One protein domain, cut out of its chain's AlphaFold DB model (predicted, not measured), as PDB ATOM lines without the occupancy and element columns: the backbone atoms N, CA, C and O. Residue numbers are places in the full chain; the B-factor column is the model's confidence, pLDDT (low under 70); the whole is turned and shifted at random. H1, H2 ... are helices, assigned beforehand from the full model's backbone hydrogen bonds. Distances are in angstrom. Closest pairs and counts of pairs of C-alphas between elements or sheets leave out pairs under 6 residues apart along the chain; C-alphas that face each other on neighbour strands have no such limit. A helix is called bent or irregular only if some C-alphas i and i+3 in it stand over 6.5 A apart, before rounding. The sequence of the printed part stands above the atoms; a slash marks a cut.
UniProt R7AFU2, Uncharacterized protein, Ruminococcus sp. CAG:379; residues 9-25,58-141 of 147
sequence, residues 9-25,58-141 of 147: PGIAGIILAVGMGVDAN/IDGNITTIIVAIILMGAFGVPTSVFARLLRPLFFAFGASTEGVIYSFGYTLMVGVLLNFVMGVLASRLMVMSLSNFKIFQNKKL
ATOM      1  N   PRO A   9      -7.374  11.362  20.867       85.94
ATOM      2  CA  PRO A   9      -6.348  11.667  21.862       85.94
ATOM      3  C   PRO A   9      -5.124  12.365  21.270       85.94
ATOM      4  O   PRO A   9      -4.589  13.264  21.900       85.94
ATOM      5  N   GLY A  10      -4.740  12.091  20.025       85.50
ATOM      6  CA  GLY A  10      -3.734  12.887  19.319       85.50
ATOM      7  C   GLY A  10      -4.077  14.385  19.293       85.50
ATOM      8  O   GLY A  10      -3.214  15.209  19.598       85.50
ATOM      9  N   ILE A  11      -5.344  14.731  19.027       90.06
ATOM     10  CA  ILE A  11      -5.859  16.113  19.076       90.06
ATOM     11  C   ILE A  11      -5.801  16.677  20.500       90.06
ATOM     12  O   ILE A  11      -5.377  17.817  20.685       90.06
ATOM     13  N   ALA A  12      -6.163  15.890  21.516       90.25
ATOM     14  CA  ALA A  12      -6.036  16.313  22.912       90.25
ATOM     15  C   ALA A  12      -4.578  16.646  23.282       90.25
ATOM     16  O   ALA A  12      -4.327  17.637  23.968       90.25
ATOM     17  N   GLY A  13      -3.612  15.875  22.768       89.12
ATOM     18  CA  GLY A  13      -2.184  16.157  22.931       89.12
ATOM     19  C   GLY A  13      -1.763  17.479  22.281       89.12
ATOM     20  O   GLY A  13      -0.993  18.234  22.872       89.12
ATOM     21  N   ILE A  14      -2.331  17.818  21.116       89.94
ATOM     22  CA  ILE A  14      -2.103  19.114  20.454       89.94
ATOM     23  C   ILE A  14      -2.660  20.263  21.302       89.94
ATOM     24  O   ILE A  14      -1.951  21.239  21.543       89.94
ATOM     25  N   ILE A  15      -3.902  20.155  21.782       92.12
ATOM     26  CA  ILE A  15      -4.530  21.189  22.626       92.12
ATOM     27  C   ILE A  15      -3.692  21.431  23.887       92.12
ATOM     28  O   ILE A  15      -3.419  22.578  24.245       92.12
ATOM     29  N   LEU A  16      -3.236  20.354  24.529       91.62
ATOM     30  CA  LEU A  16      -2.396  20.435  25.718       91.62
ATOM     31  C   LEU A  16      -1.048  21.111  25.416       91.62
ATOM     32  O   LEU A  16      -0.622  21.991  26.166       91.62
ATOM     33  N   ALA A  17      -0.408  20.764  24.294       88.81
ATOM     34  CA  ALA A  17       0.830  21.402  23.850       88.81
ATOM     35  C   ALA A  17       0.664  22.909  23.594       88.81
ATOM     36  O   ALA A  17       1.543  23.692  23.954       88.81
ATOM     37  N   VAL A  18      -0.471  23.333  23.027       89.31
ATOM     38  CA  VAL A  18      -0.788  24.760  22.855       89.31
ATOM     39  C   VAL A  18      -0.909  25.456  24.212       89.31
ATOM     40  O   VAL A  18      -0.312  26.515  24.396       89.31
ATOM     41  N   GLY A  19      -1.615  24.857  25.176       88.31
ATOM     42  CA  GLY A  19      -1.789  25.424  26.519       88.31
ATOM     43  C   GLY A  19      -0.465  25.660  27.251       88.31
ATOM     44  O   GLY A  19      -0.204  26.769  27.717       88.31
ATOM     45  N   MET A  20       0.414  24.655  27.271       85.88
ATOM     46  CA  MET A  20       1.756  24.790  27.864       85.88
ATOM     47  C   MET A  20       2.621  25.808  27.120       85.88
ATOM     48  O   MET A  20       3.463  26.483  27.711       85.88
ATOM     49  N   GLY A  21       2.378  25.968  25.822       83.50
ATOM     50  CA  GLY A  21       3.053  26.973  25.028       83.50
ATOM     51  C   GLY A  21       2.724  28.413  25.382       83.50
ATOM     52  O   GLY A  21       3.575  29.295  25.262       83.50
ATOM     53  N   VAL A  22       1.492  28.656  25.819       86.00
ATOM     54  CA  VAL A  22       1.064  29.969  26.301       86.00
ATOM     55  C   VAL A  22       1.586  30.218  27.719       86.00
ATOM     56  O   VAL A  22       1.989  31.343  28.020       86.00
ATOM     57  N   ASP A  23       1.663  29.180  28.557       87.31
ATOM     58  CA  ASP A  23       2.153  29.271  29.940       87.31
ATOM     59  C   ASP A  23       3.582  29.838  30.024       87.31
ATOM     60  O   ASP A  23       3.832  30.813  30.733       87.31
ATOM     61  N   ALA A  24       4.509  29.340  29.195       80.62
ATOM     62  CA  ALA A  24       5.893  29.829  29.162       80.62
ATOM     63  C   ALA A  24       6.006  31.340  28.863       80.62
ATOM     64  O   ALA A  24       6.850  32.052  29.431       80.62
ATOM     65  N   ASN A  25       5.130  31.849  27.995       84.94
ATOM     66  CA  ASN A  25       5.083  33.267  27.647       84.94
ATOM     67  C   ASN A  25       4.478  34.109  28.777       84.94
ATOM     68  O   ASN A  25       5.012  35.178  29.085       84.94
ATOM     69  N   ILE A  58      12.045  25.598  31.648       87.06
ATOM     70  CA  ILE A  58      12.806  24.366  31.424       87.06
ATOM     71  C   ILE A  58      12.253  23.247  32.311       87.06
ATOM     72  O   ILE A  58      11.920  22.184  31.793       87.06
ATOM     73  N   ASP A  59      12.076  23.501  33.607       88.12
ATOM     74  CA  ASP A  59      11.581  22.498  34.557       88.12
ATOM     75  C   ASP A  59      10.165  22.011  34.198       88.12
ATOM     76  O   ASP A  59       9.889  20.805  34.206       88.12
ATOM     77  N   GLY A  60       9.279  22.938  33.809       86.19
ATOM     78  CA  GLY A  60       7.922  22.616  33.362       86.19
ATOM     79  C   GLY A  60       7.906  21.728  32.115       86.19
ATOM     80  O   GLY A  60       7.278  20.669  32.110       86.19
ATOM     81  N   ASN A  61       8.657  22.102  31.076       88.25
ATOM     82  CA  ASN A  61       8.711  21.328  29.832       88.25
ATOM     83  C   ASN A  61       9.400  19.966  30.007       88.25
ATOM     84  O   ASN A  61       8.949  18.983  29.417       88.25
ATOM     85  N   ILE A  62      10.450  19.871  30.833       89.19
ATOM     86  CA  ILE A  62      11.111  18.595  31.148       89.19
ATOM     87  C   ILE A  62      10.129  17.640  31.825       89.19
ATOM     88  O   ILE A  62      10.040  16.478  31.428       89.19
ATOM     89  N   THR A  63       9.358  18.124  32.800       90.38
ATOM     90  CA  THR A  63       8.344  17.314  33.489       90.38
ATOM     91  C   THR A  63       7.333  16.750  32.493       90.38
ATOM     92  O   THR A  63       7.045  15.551  32.509       90.38
ATOM     93  N   THR A  64       6.862  17.568  31.553       89.88
ATOM     94  CA  THR A  64       5.939  17.108  30.515       89.88
ATOM     95  C   THR A  64       6.568  16.088  29.570       89.88
ATOM     96  O   THR A  64       5.926  15.094  29.232       89.88
ATOM     97  N   ILE A  65       7.824  16.285  29.157       89.31
ATOM     98  CA  ILE A  65       8.541  15.321  28.310       89.31
ATOM     99  C   ILE A  65       8.668  13.976  29.029       89.31
ATOM    100  O   ILE A  65       8.416  12.934  28.425       89.31
ATOM    101  N   ILE A  66       8.997  13.984  30.322       88.25
ATOM    102  CA  ILE A  66       9.067  12.766  31.135       88.25
ATOM    103  C   ILE A  66       7.705  12.066  31.162       88.25
ATOM    104  O   ILE A  66       7.637  10.865  30.907       88.25
ATOM    105  N   VAL A  67       6.614  12.801  31.400       87.75
ATOM    106  CA  VAL A  67       5.253  12.243  31.374       87.75
ATOM    107  C   VAL A  67       4.934  11.634  30.008       87.75
ATOM    108  O   VAL A  67       4.449  10.505  29.944       87.75
ATOM    109  N   ALA A  68       5.253  12.324  28.912       87.31
ATOM    110  CA  ALA A  68       5.024  11.817  27.563       87.31
ATOM    111  C   ALA A  68       5.814  10.523  27.291       87.31
ATOM    112  O   ALA A  68       5.250   9.559  26.773       87.31
ATOM    113  N   ILE A  69       7.084  10.459  27.702       85.19
ATOM    114  CA  ILE A  69       7.925   9.255  27.590       85.19
ATOM    115  C   ILE A  69       7.344   8.103  28.413       85.19
ATOM    116  O   ILE A  69       7.288   6.975  27.924       85.19
ATOM    117  N   ILE A  70       6.884   8.368  29.637       83.69
ATOM    118  CA  ILE A  70       6.260   7.352  30.493       83.69
ATOM    119  C   ILE A  70       4.980   6.820  29.845       83.69
ATOM    120  O   ILE A  70       4.794   5.607  29.797       83.69
ATOM    121  N   LEU A  71       4.124   7.692  29.307       83.12
ATOM    122  CA  LEU A  71       2.882   7.294  28.640       83.12
ATOM    123  C   LEU A  71       3.153   6.460  27.381       83.12
ATOM    124  O   LEU A  71       2.558   5.397  27.210       83.12
ATOM    125  N   MET A  72       4.092   6.886  26.534       81.38
ATOM    126  CA  MET A  72       4.491   6.118  25.351       81.38
ATOM    127  C   MET A  72       5.159   4.789  25.724       81.38
ATOM    128  O   MET A  72       4.925   3.782  25.065       81.38
ATOM    129  N   GLY A  73       5.976   4.758  26.777       75.50
ATOM    130  CA  GLY A  73       6.633   3.542  27.248       75.50
ATOM    131  C   GLY A  73       5.650   2.547  27.858       75.50
ATOM    132  O   GLY A  73       5.716   1.360  27.547       75.50
ATOM    133  N   ALA A  74       4.728   3.020  28.696       73.44
ATOM    134  CA  ALA A  74       3.759   2.180  29.392       73.44
ATOM    135  C   ALA A  74       2.699   1.573  28.461       73.44
ATOM    136  O   ALA A  74       2.271   0.450  28.707       73.44
ATOM    137  N   PHE A  75       2.308   2.289  27.401       71.50
ATOM    138  CA  PHE A  75       1.230   1.875  26.496       71.50
ATOM    139  C   PHE A  75       1.676   1.538  25.068       71.50
ATOM    140  O   PHE A  75       0.887   0.981  24.320       71.50
ATOM    141  N   GLY A  76       2.906   1.865  24.660       64.31
ATOM    142  CA  GLY A  76       3.380   1.639  23.287       64.31
ATOM    143  C   GLY A  76       4.227   0.383  23.085       64.31
ATOM    144  O   GLY A  76       4.178  -0.220  22.018       64.31
ATOM    145  N   VAL A  77       5.020  -0.025  24.082       61.06
ATOM    146  CA  VAL A  77       5.920  -1.188  23.976       61.06
ATOM    147  C   VAL A  77       5.801  -2.077  25.219       61.06
ATOM    148  O   VAL A  77       6.301  -1.699  26.283       61.06
ATOM    149  N   PRO A  78       5.228  -3.294  25.097       58.53
ATOM    150  CA  PRO A  78       5.052  -4.233  26.215       58.53
ATOM    151  C   PRO A  78       6.356  -4.642  26.923       58.53
ATOM    152  O   PRO A  78       6.339  -5.196  28.024       58.53
ATOM    153  N   THR A  79       7.508  -4.396  26.294       58.56
ATOM    154  CA  THR A  79       8.840  -4.750  26.797       58.56
ATOM    155  C   THR A  79       9.519  -3.640  27.602       58.56
ATOM    156  O   THR A  79      10.595  -3.879  28.154       58.56
ATOM    157  N   SER A  80       8.927  -2.447  27.709       67.75
ATOM    158  CA  SER A  80       9.545  -1.339  28.441       67.75
ATOM    159  C   SER A  80       9.504  -1.548  29.964       67.75
ATOM    160  O   SER A  80       8.587  -2.154  30.526       67.75
ATOM    161  N   VAL A  81      10.510  -1.011  30.663       69.12
ATOM    162  CA  VAL A  81      10.588  -1.048  32.136       69.12
ATOM    163  C   VAL A  81       9.377  -0.353  32.767       69.12
ATOM    164  O   VAL A  81       8.827  -0.841  33.754       69.12
ATOM    165  N   PHE A  82       8.910   0.737  32.154       68.44
ATOM    166  CA  PHE A  82       7.741   1.489  32.608       68.44
ATOM    167  C   PHE A  82       6.442   0.688  32.487       68.44
ATOM    168  O   PHE A  82       5.638   0.720  33.416       68.44
ATOM    169  N   ALA A  83       6.262  -0.089  31.412       65.50
ATOM    170  CA  ALA A  83       5.097  -0.960  31.252       65.50
ATOM    171  C   ALA A  83       5.037  -2.041  32.343       65.50
ATOM    172  O   ALA A  83       3.973  -2.318  32.893       65.50
ATOM    173  N   ARG A  84       6.188  -2.620  32.714       67.56
ATOM    174  CA  ARG A  84       6.258  -3.628  33.787       67.56
ATOM    175  C   ARG A  84       6.012  -3.031  35.171       67.56
ATOM    176  O   ARG A  84       5.294  -3.638  35.960       67.56
ATOM    177  N   LEU A  85       6.584  -1.859  35.448       78.31
ATOM    178  CA  LEU A  85       6.443  -1.167  36.731       78.31
ATOM    179  C   LEU A  85       5.007  -0.671  36.959       78.31
ATOM    180  O   LEU A  85       4.466  -0.821  38.049       78.31
ATOM    181  N   LEU A  86       4.385  -0.093  35.929       74.75
ATOM    182  CA  LEU A  86       3.069   0.545  36.024       74.75
ATOM    183  C   LEU A  86       1.909  -0.393  35.660       74.75
ATOM    184  O   LEU A  86       0.747   0.007  35.717       74.75
ATOM    185  N   ARG A  87       2.196  -1.665  35.363       70.81
ATOM    186  CA  ARG A  87       1.199  -2.716  35.113       70.81
ATOM    187  C   ARG A  87       0.038  -2.766  36.124       70.81
ATOM    188  O   ARG A  87      -1.093  -2.895  35.660       70.81
ATOM    189  N   PRO A  88       0.235  -2.665  37.458       76.25
ATOM    190  CA  PRO A  88      -0.889  -2.685  38.402       76.25
ATOM    191  C   PRO A  88      -1.806  -1.461  38.275       76.25
ATOM    192  O   PRO A  88      -3.000  -1.574  38.526       76.25
ATOM    193  N   LEU A  89      -1.270  -0.313  37.849       74.94
ATOM    194  CA  LEU A  89      -2.039   0.911  37.626       74.94
ATOM    195  C   LEU A  89      -2.802   0.859  36.292       74.94
ATOM    196  O   LEU A  89      -3.941   1.311  36.202       74.94
ATOM    197  N   PHE A  90      -2.185   0.283  35.256       68.50
ATOM    198  CA  PHE A  90      -2.723   0.287  33.892       68.50
ATOM    199  C   PHE A  90      -3.506  -0.969  33.495       68.50
ATOM    200  O   PHE A  90      -4.108  -0.993  32.424       68.50
ATOM    201  N   PHE A  91      -3.586  -1.977  34.368       69.31
ATOM    202  CA  PHE A  91      -4.415  -3.173  34.170       69.31
ATOM    203  C   PHE A  91      -5.884  -2.841  33.840       69.31
ATOM    204  O   PHE A  91      -6.501  -3.528  33.029       69.31
ATOM    205  N   ALA A  92      -6.422  -1.759  34.410       69.69
ATOM    206  CA  ALA A  92      -7.790  -1.311  34.158       69.69
ATOM    207  C   ALA A  92      -8.009  -0.704  32.757       69.69
ATOM    208  O   ALA A  92      -9.152  -0.586  32.322       69.69
ATOM    209  N   PHE A  93      -6.944  -0.316  32.044       67.00
ATOM    210  CA  PHE A  93      -7.051   0.437  30.790       67.00
ATOM    211  C   PHE A  93      -7.178  -0.424  29.524       67.00
ATOM    212  O   PHE A  93      -7.418   0.140  28.464       67.00
ATOM    213  N   GLY A  94      -7.122  -1.758  29.602       62.00
ATOM    214  CA  GLY A  94      -7.374  -2.652  28.460       62.00
ATOM    215  C   GLY A  94      -6.335  -2.570  27.323       62.00
ATOM    216  O   GLY A  94      -5.784  -1.519  27.011       62.00
ATOM    217  N   ALA A  95      -6.077  -3.696  26.649       63.03
ATOM    218  CA  ALA A  95      -5.093  -3.777  25.556       63.03
ATOM    219  C   ALA A  95      -5.463  -2.927  24.319       63.03
ATOM    220  O   ALA A  95      -4.624  -2.642  23.472       63.03
ATOM    221  N   SER A  96      -6.720  -2.484  24.200       60.53
ATOM    222  CA  SER A  96      -7.194  -1.652  23.086       60.53
ATOM    223  C   SER A  96      -6.731  -0.191  23.149       60.53
ATOM    224  O   SER A  96      -6.861   0.528  22.157       60.53
ATOM    225  N   THR A  97      -6.179   0.264  24.276       66.94
ATOM    226  CA  THR A  97      -5.796   1.674  24.478       66.94
ATOM    227  C   THR A  97      -4.330   1.959  24.107       66.94
ATOM    228  O   THR A  97      -3.906   3.116  24.079       66.94
ATOM    229  N   GLU A  98      -3.565   0.923  23.747       67.88
ATOM    230  CA  GLU A  98      -2.123   0.985  23.457       67.88
ATOM    231  C   GLU A  98      -1.776   2.014  22.364       67.88
ATOM    232  O   GLU A  98      -1.046   2.979  22.603       67.88
ATOM    233  N   GLY A  99      -2.385   1.896  21.177       72.69
ATOM    234  CA  GLY A  99      -2.124   2.826  20.069       72.69
ATOM    235  C   GLY A  99      -2.664   4.241  20.305       72.69
ATOM    236  O   GLY A  99      -2.118   5.229  19.811       72.69
ATOM    237  N   VAL A 100      -3.723   4.355  21.104       79.75
ATOM    238  CA  VAL A 100      -4.414   5.618  21.358       79.75
ATOM    239  C   VAL A 100      -3.603   6.497  22.314       79.75
ATOM    240  O   VAL A 100      -3.356   7.667  22.012       79.75
ATOM    241  N   ILE A 101      -3.116   5.936  23.422       81.69
ATOM    242  CA  ILE A 101      -2.280   6.673  24.382       81.69
ATOM    243  C   ILE A 101      -0.893   6.942  23.808       81.69
ATOM    244  O   ILE A 101      -0.354   8.031  24.016       81.69
ATOM    245  N   TYR A 102      -0.345   6.015  23.020       82.94
ATOM    246  CA  TYR A 102       0.901   6.261  22.304       82.94
ATOM    247  C   TYR A 102       0.792   7.490  21.388       82.94
ATOM    248  O   TYR A 102       1.653   8.368  21.432       82.94
ATOM    249  N   SER A 103      -0.298   7.608  20.618       85.06
ATOM    250  CA  SER A 103      -0.518   8.764  19.738       85.06
ATOM    251  C   SER A 103      -0.656  10.090  20.501       85.06
ATOM    252  O   SER A 103      -0.107  11.095  20.056       85.06
ATOM    253  N   PHE A 104      -1.310  10.088  21.671       89.19
ATOM    254  CA  PHE A 104      -1.372  11.250  22.568       89.19
ATOM    255  C   PHE A 104       0.015  11.631  23.097       89.19
ATOM    256  O   PHE A 104       0.405  12.795  23.029       89.19
ATOM    257  N   GLY A 105       0.783  10.656  23.594       87.94
ATOM    258  CA  GLY A 105       2.134  10.891  24.103       87.94
ATOM    259  C   GLY A 105       3.069  11.434  23.022       87.94
ATOM    260  O   GLY A 105       3.823  12.372  23.275       87.94
ATOM    261  N   TYR A 106       2.965  10.913  21.799       87.44
ATOM    262  CA  TYR A 106       3.765  11.370  20.666       87.44
ATOM    263  C   TYR A 106       3.429  12.811  20.255       87.44
ATOM    264  O   TYR A 106       4.340  13.634  20.132       87.44
ATOM    265  N   THR A 107       2.146  13.157  20.077       90.19
ATOM    266  CA  THR A 107       1.759  14.531  19.702       90.19
ATOM    267  C   THR A 107       2.103  15.535  20.796       90.19
ATOM    268  O   THR A 107       2.585  16.627  20.487       90.19
ATOM    269  N   LEU A 108       1.937  15.150  22.064       90.75
ATOM    270  CA  LEU A 108       2.338  15.956  23.212       90.75
ATOM    271  C   LEU A 108       3.850  16.205  23.226       90.75
ATOM    272  O   LEU A 108       4.276  17.352  23.333       90.75
ATOM    273  N   MET A 109       4.664  15.156  23.076       89.88
ATOM    274  CA  MET A 109       6.125  15.267  23.095       89.88
ATOM    275  C   MET A 109       6.636  16.168  21.969       89.88
ATOM    276  O   MET A 109       7.435  17.071  22.216       89.88
ATOM    277  N   VAL A 110       6.154  15.959  20.739       89.75
ATOM    278  CA  VAL A 110       6.533  16.793  19.588       89.75
ATOM    279  C   VAL A 110       6.106  18.243  19.813       89.75
ATOM    280  O   VAL A 110       6.902  19.155  19.594       89.75
ATOM    281  N   GLY A 111       4.883  18.469  20.297       89.44
ATOM    282  CA  GLY A 111       4.373  19.808  20.580       89.44
ATOM    283  C   GLY A 111       5.189  20.546  21.643       89.44
ATOM    284  O   GLY A 111       5.540  21.709  21.443       89.44
ATOM    285  N   VAL A 112       5.556  19.867  22.732       88.94
ATOM    286  CA  VAL A 112       6.389  20.431  23.807       88.94
ATOM    287  C   VAL A 112       7.792  20.748  23.311       88.94
ATOM    288  O   VAL A 112       8.299  21.825  23.595       88.94
ATOM    289  N   LEU A 113       8.418  19.859  22.535       88.25
ATOM    290  CA  LEU A 113       9.754  20.105  21.982       88.25
ATOM    291  C   LEU A 113       9.763  21.304  21.030       88.25
ATOM    292  O   LEU A 113      10.630  22.174  21.135       88.25
ATOM    293  N   LEU A 114       8.782  21.377  20.128       87.44
ATOM    294  CA  LEU A 114       8.627  22.518  19.225       87.44
ATOM    295  C   LEU A 114       8.396  23.812  20.006       87.44
ATOM    296  O   LEU A 114       9.006  24.839  19.694       87.44
ATOM    297  N   ASN A 115       7.555  23.760  21.040       86.31
ATOM    298  CA  ASN A 115       7.306  24.916  21.882       86.31
ATOM    299  C   ASN A 115       8.544  25.332  22.671       86.31
ATOM    300  O   ASN A 115       8.861  26.511  22.728       86.31
ATOM    301  N   PHE A 116       9.292  24.385  23.218       82.75
ATOM    302  CA  PHE A 116      10.498  24.681  23.968       82.75
ATOM    303  C   PHE A 116      11.513  25.446  23.111       82.75
ATOM    304  O   PHE A 116      12.052  26.460  23.545       82.75
ATOM    305  N   VAL A 117      11.716  25.037  21.857       82.88
ATOM    306  CA  VAL A 117      12.626  25.741  20.942       82.88
ATOM    307  C   VAL A 117      12.072  27.117  20.560       82.88
ATOM    308  O   VAL A 117      12.761  28.123  20.729       82.88
ATOM    309  N   MET A 118      10.834  27.199  20.067       79.56
ATOM    310  CA  MET A 118      10.283  28.464  19.559       79.56
ATOM    311  C   MET A 118       9.867  29.429  20.673       79.56
ATOM    312  O   MET A 118      10.222  30.607  20.655       79.56
ATOM    313  N   GLY A 119       9.157  28.933  21.673       72.25
ATOM    314  CA  GLY A 119       8.688  29.693  22.825       72.25
ATOM    315  C   GLY A 119       9.828  30.244  23.673       72.25
ATOM    316  O   GLY A 119       9.737  31.377  24.126       72.25
ATOM    317  N   VAL A 120      10.938  29.516  23.838       72.81
ATOM    318  CA  VAL A 120      12.052  29.998  24.671       72.81
ATOM    319  C   VAL A 120      13.081  30.793  23.871       72.81
ATOM    320  O   VAL A 120      13.423  31.914  24.256       72.81
ATOM    321  N   LEU A 121      13.597  30.245  22.765       71.81
ATOM    322  CA  LEU A 121      14.666  30.909  22.009       71.81
ATOM    323  C   LEU A 121      14.125  32.046  21.144       71.81
ATOM    324  O   LEU A 121      14.666  33.152  21.203       71.81
ATOM    325  N   ALA A 122      13.061  31.810  20.370       78.56
ATOM    326  CA  ALA A 122      12.561  32.825  19.445       78.56
ATOM    327  C   ALA A 122      11.898  33.990  20.191       78.56
ATOM    328  O   ALA A 122      12.189  35.143  19.878       78.56
ATOM    329  N   SER A 123      11.105  33.715  21.235       80.06
ATOM    330  CA  SER A 123      10.493  34.766  22.067       80.06
ATOM    331  C   SER A 123      11.550  35.653  22.730       80.06
ATOM    332  O   SER A 123      11.473  36.882  22.666       80.06
ATOM    333  N   ARG A 124      12.609  35.054  23.294       78.62
ATOM    334  CA  ARG A 124      13.713  35.813  23.897       78.62
ATOM    335  C   ARG A 124      14.434  36.687  22.877       78.62
ATOM    336  O   ARG A 124      14.672  37.862  23.151       78.62
ATOM    337  N   LEU A 125      14.793  36.127  21.722       79.69
ATOM    338  CA  LEU A 125      15.473  36.871  20.660       79.69
ATOM    339  C   LEU A 125      14.599  38.009  20.130       79.69
ATOM    340  O   LEU A 125      15.089  39.121  19.951       79.69
ATOM    341  N   MET A 126      13.307  37.757  19.940       84.44
ATOM    342  CA  MET A 126      12.347  38.745  19.461       84.44
ATOM    343  C   MET A 126      12.212  39.911  20.439       84.44
ATOM    344  O   MET A 126      12.371  41.062  20.037       84.44
ATOM    345  N   VAL A 127      11.974  39.643  21.723       79.56
ATOM    346  CA  VAL A 127      11.788  40.708  22.719       79.56
ATOM    347  C   VAL A 127      13.085  41.472  22.973       79.56
ATOM    348  O   VAL A 127      13.042  42.696  23.075       79.56
ATOM    349  N   MET A 128      14.239  40.793  23.016       74.81
ATOM    350  CA  MET A 128      15.543  41.465  23.142       74.81
ATOM    351  C   MET A 128      15.894  42.305  21.910       74.81
ATOM    352  O   MET A 128      16.527  43.350  22.041       74.81
ATOM    353  N   SER A 129      15.495  41.870  20.713       81.25
ATOM    354  CA  SER A 129      15.681  42.647  19.485       81.25
ATOM    355  C   SER A 129      14.771  43.878  19.474       81.25
ATOM    356  O   SER A 129      15.240  44.998  19.267       81.25
ATOM    357  N   LEU A 130      13.485  43.693  19.792       79.69
ATOM    358  CA  LEU A 130      12.488  44.763  19.816       79.69
ATOM    359  C   LEU A 130      12.801  45.834  20.865       79.69
ATOM    360  O   LEU A 130      12.648  47.017  20.570       79.69
ATOM    361  N   SER A 131      13.310  45.466  22.046       73.50
ATOM    362  CA  SER A 131      13.617  46.430  23.115       73.50
ATOM    363  C   SER A 131      14.736  47.428  22.771       73.50
ATOM    364  O   SER A 131      14.898  48.432  23.468       73.50
ATOM    365  N   ASN A 132      15.503  47.195  21.698       76.19
ATOM    366  CA  ASN A 132      16.496  48.157  21.206       76.19
ATOM    367  C   ASN A 132      15.866  49.361  20.488       76.19
ATOM    368  O   ASN A 132      16.503  50.408  20.370       76.19
ATOM    369  N   PHE A 133      14.617  49.257  20.032       80.50
ATOM    370  CA  PHE A 133      13.921  50.362  19.380       80.50
ATOM    371  C   PHE A 133      13.238  51.266  20.412       80.50
ATOM    372  O   PHE A 133      12.498  50.794  21.272       80.50
ATOM    373  N   LYS A 134      13.411  52.592  20.286       69.12
ATOM    374  CA  LYS A 134      12.839  53.599  21.209       69.12
ATOM    375  C   LYS A 134      11.320  53.471  21.413       69.12
ATOM    376  O   LYS A 134      10.828  53.754  22.498       69.12
ATOM    377  N   ILE A 135      10.585  53.014  20.395       73.50
ATOM    378  CA  ILE A 135       9.124  52.810  20.448       73.50
ATOM    379  C   ILE A 135       8.751  51.705  21.454       73.50
ATOM    380  O   ILE A 135       7.759  51.821  22.170       73.50
ATOM    381  N   PHE A 136       9.582  50.668  21.565       76.19
ATOM    382  CA  PHE A 136       9.373  49.524  22.453       76.19
ATOM    383  C   PHE A 136      10.070  49.696  23.809       76.19
ATOM    384  O   PHE A 136      10.133  48.756  24.588       76.19
ATOM    385  N   GLN A 137      10.578  50.889  24.137       73.00
ATOM    386  CA  GLN A 137      11.162  51.163  25.456       73.00
ATOM    387  C   GLN A 137      10.133  51.627  26.497       73.00
ATOM    388  O   GLN A 137      10.481  51.901  27.648       73.00
ATOM    389  N   ASN A 138       8.856  51.715  26.121       76.25
ATOM    390  CA  ASN A 138       7.809  52.164  27.026       76.25
ATOM    391  C   ASN A 138       7.472  51.082  28.065       76.25
ATOM    392  O   ASN A 138       6.950  50.020  27.723       76.25
ATOM    393  N   LYS A 139       7.704  51.385  29.350       70.00
ATOM    394  CA  LYS A 139       7.412  50.495  30.490       70.00
ATOM    395  C   LYS A 139       5.952  50.019  30.523       70.00
ATOM    396  O   LYS A 139       5.691  48.899  30.959       70.00
ATOM    397  N   LYS A 140       5.021  50.819  29.988       74.06
ATOM    398  CA  LYS A 140       3.588  50.498  29.911       74.06
ATOM    399  C   LYS A 140       3.289  49.278  29.029       74.06
ATOM    400  O   LYS A 140       2.338  48.557  29.311       74.06
ATOM    401  N   LEU A 141       4.108  49.009  28.005       76.81
ATOM    402  CA  LEU A 141       3.951  47.838  27.123       76.81
ATOM    403  C   LEU A 141       4.303  46.516  27.819       76.81
ATOM    404  O   LEU A 141       3.864  45.459  27.383       76.81
TER     405      LEU A 141
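What this domain is: This is residues 9 to 25 and 58 to 141 of the 147 residues of an uncharacterized protein of Ruminococcus sp. CAG:379 (UniProt R7AFU2). A rod is built on one long helix, H4, with H1 and H2 packed along it as an up-and-down bundle, each running against the one before; H3 crosses one end, and residues 128 to 135 stick out at the other. The printed part has 101 residues, of which 89 are in five named helices, H1 to H5 in order along the chain, with no named strand, and its class is all helix; it is loose, with a radius of gyration of the C-alphas of 18.5 A, and spans 60 by 23 by 18 A.

How they stand to each other: H1, residues 9 to 25, touches H4, residues 95 to 130, the same way at a shallow tilt of 24 degrees; the closest C-alphas, Gly 10 and Phe 104, are 4.3 A apart. H2, residues 58 to 76, touches H4, opposite ways at a shallow tilt of 19 degrees; the closest C-alphas, Ala 68 and Gly 105, are 4.6 A apart. With residues 70 to 75 alone, H2 touches H3, residues 81 to 93, only just about perpendicular at 72 degrees; the closest C-alphas, Ala 74 and Ala 83, are 3.9 A apart. O i to N i+4 pairs are within hydrogen-bond range throughout H2, 12 of 13 in H1, 5 of 9 in H3 and 29 of 32 in H4.

Where its parts are: H1 begins at C-alpha 9 (-6.348, 11.667, 21.862) and spans 25.1 A, H2 25.9 A, H3 17.8 A; H4 spans 51.9 A to C-alpha 130 (12.488, 44.763, 19.816), and H5, residues 134 to 137, 5.2 A. H3 and H4 are irregular: C-alphas 85 and 88 are 7.7 A apart, C-alphas 96 and 99 7.4 A.

The domain as a whole: Residues 26 to 57 are not printed, with 12.4 A between C-alphas 25 and 58. Confidence is under 70 at residues 76 to 84, 90 to 98 and 134.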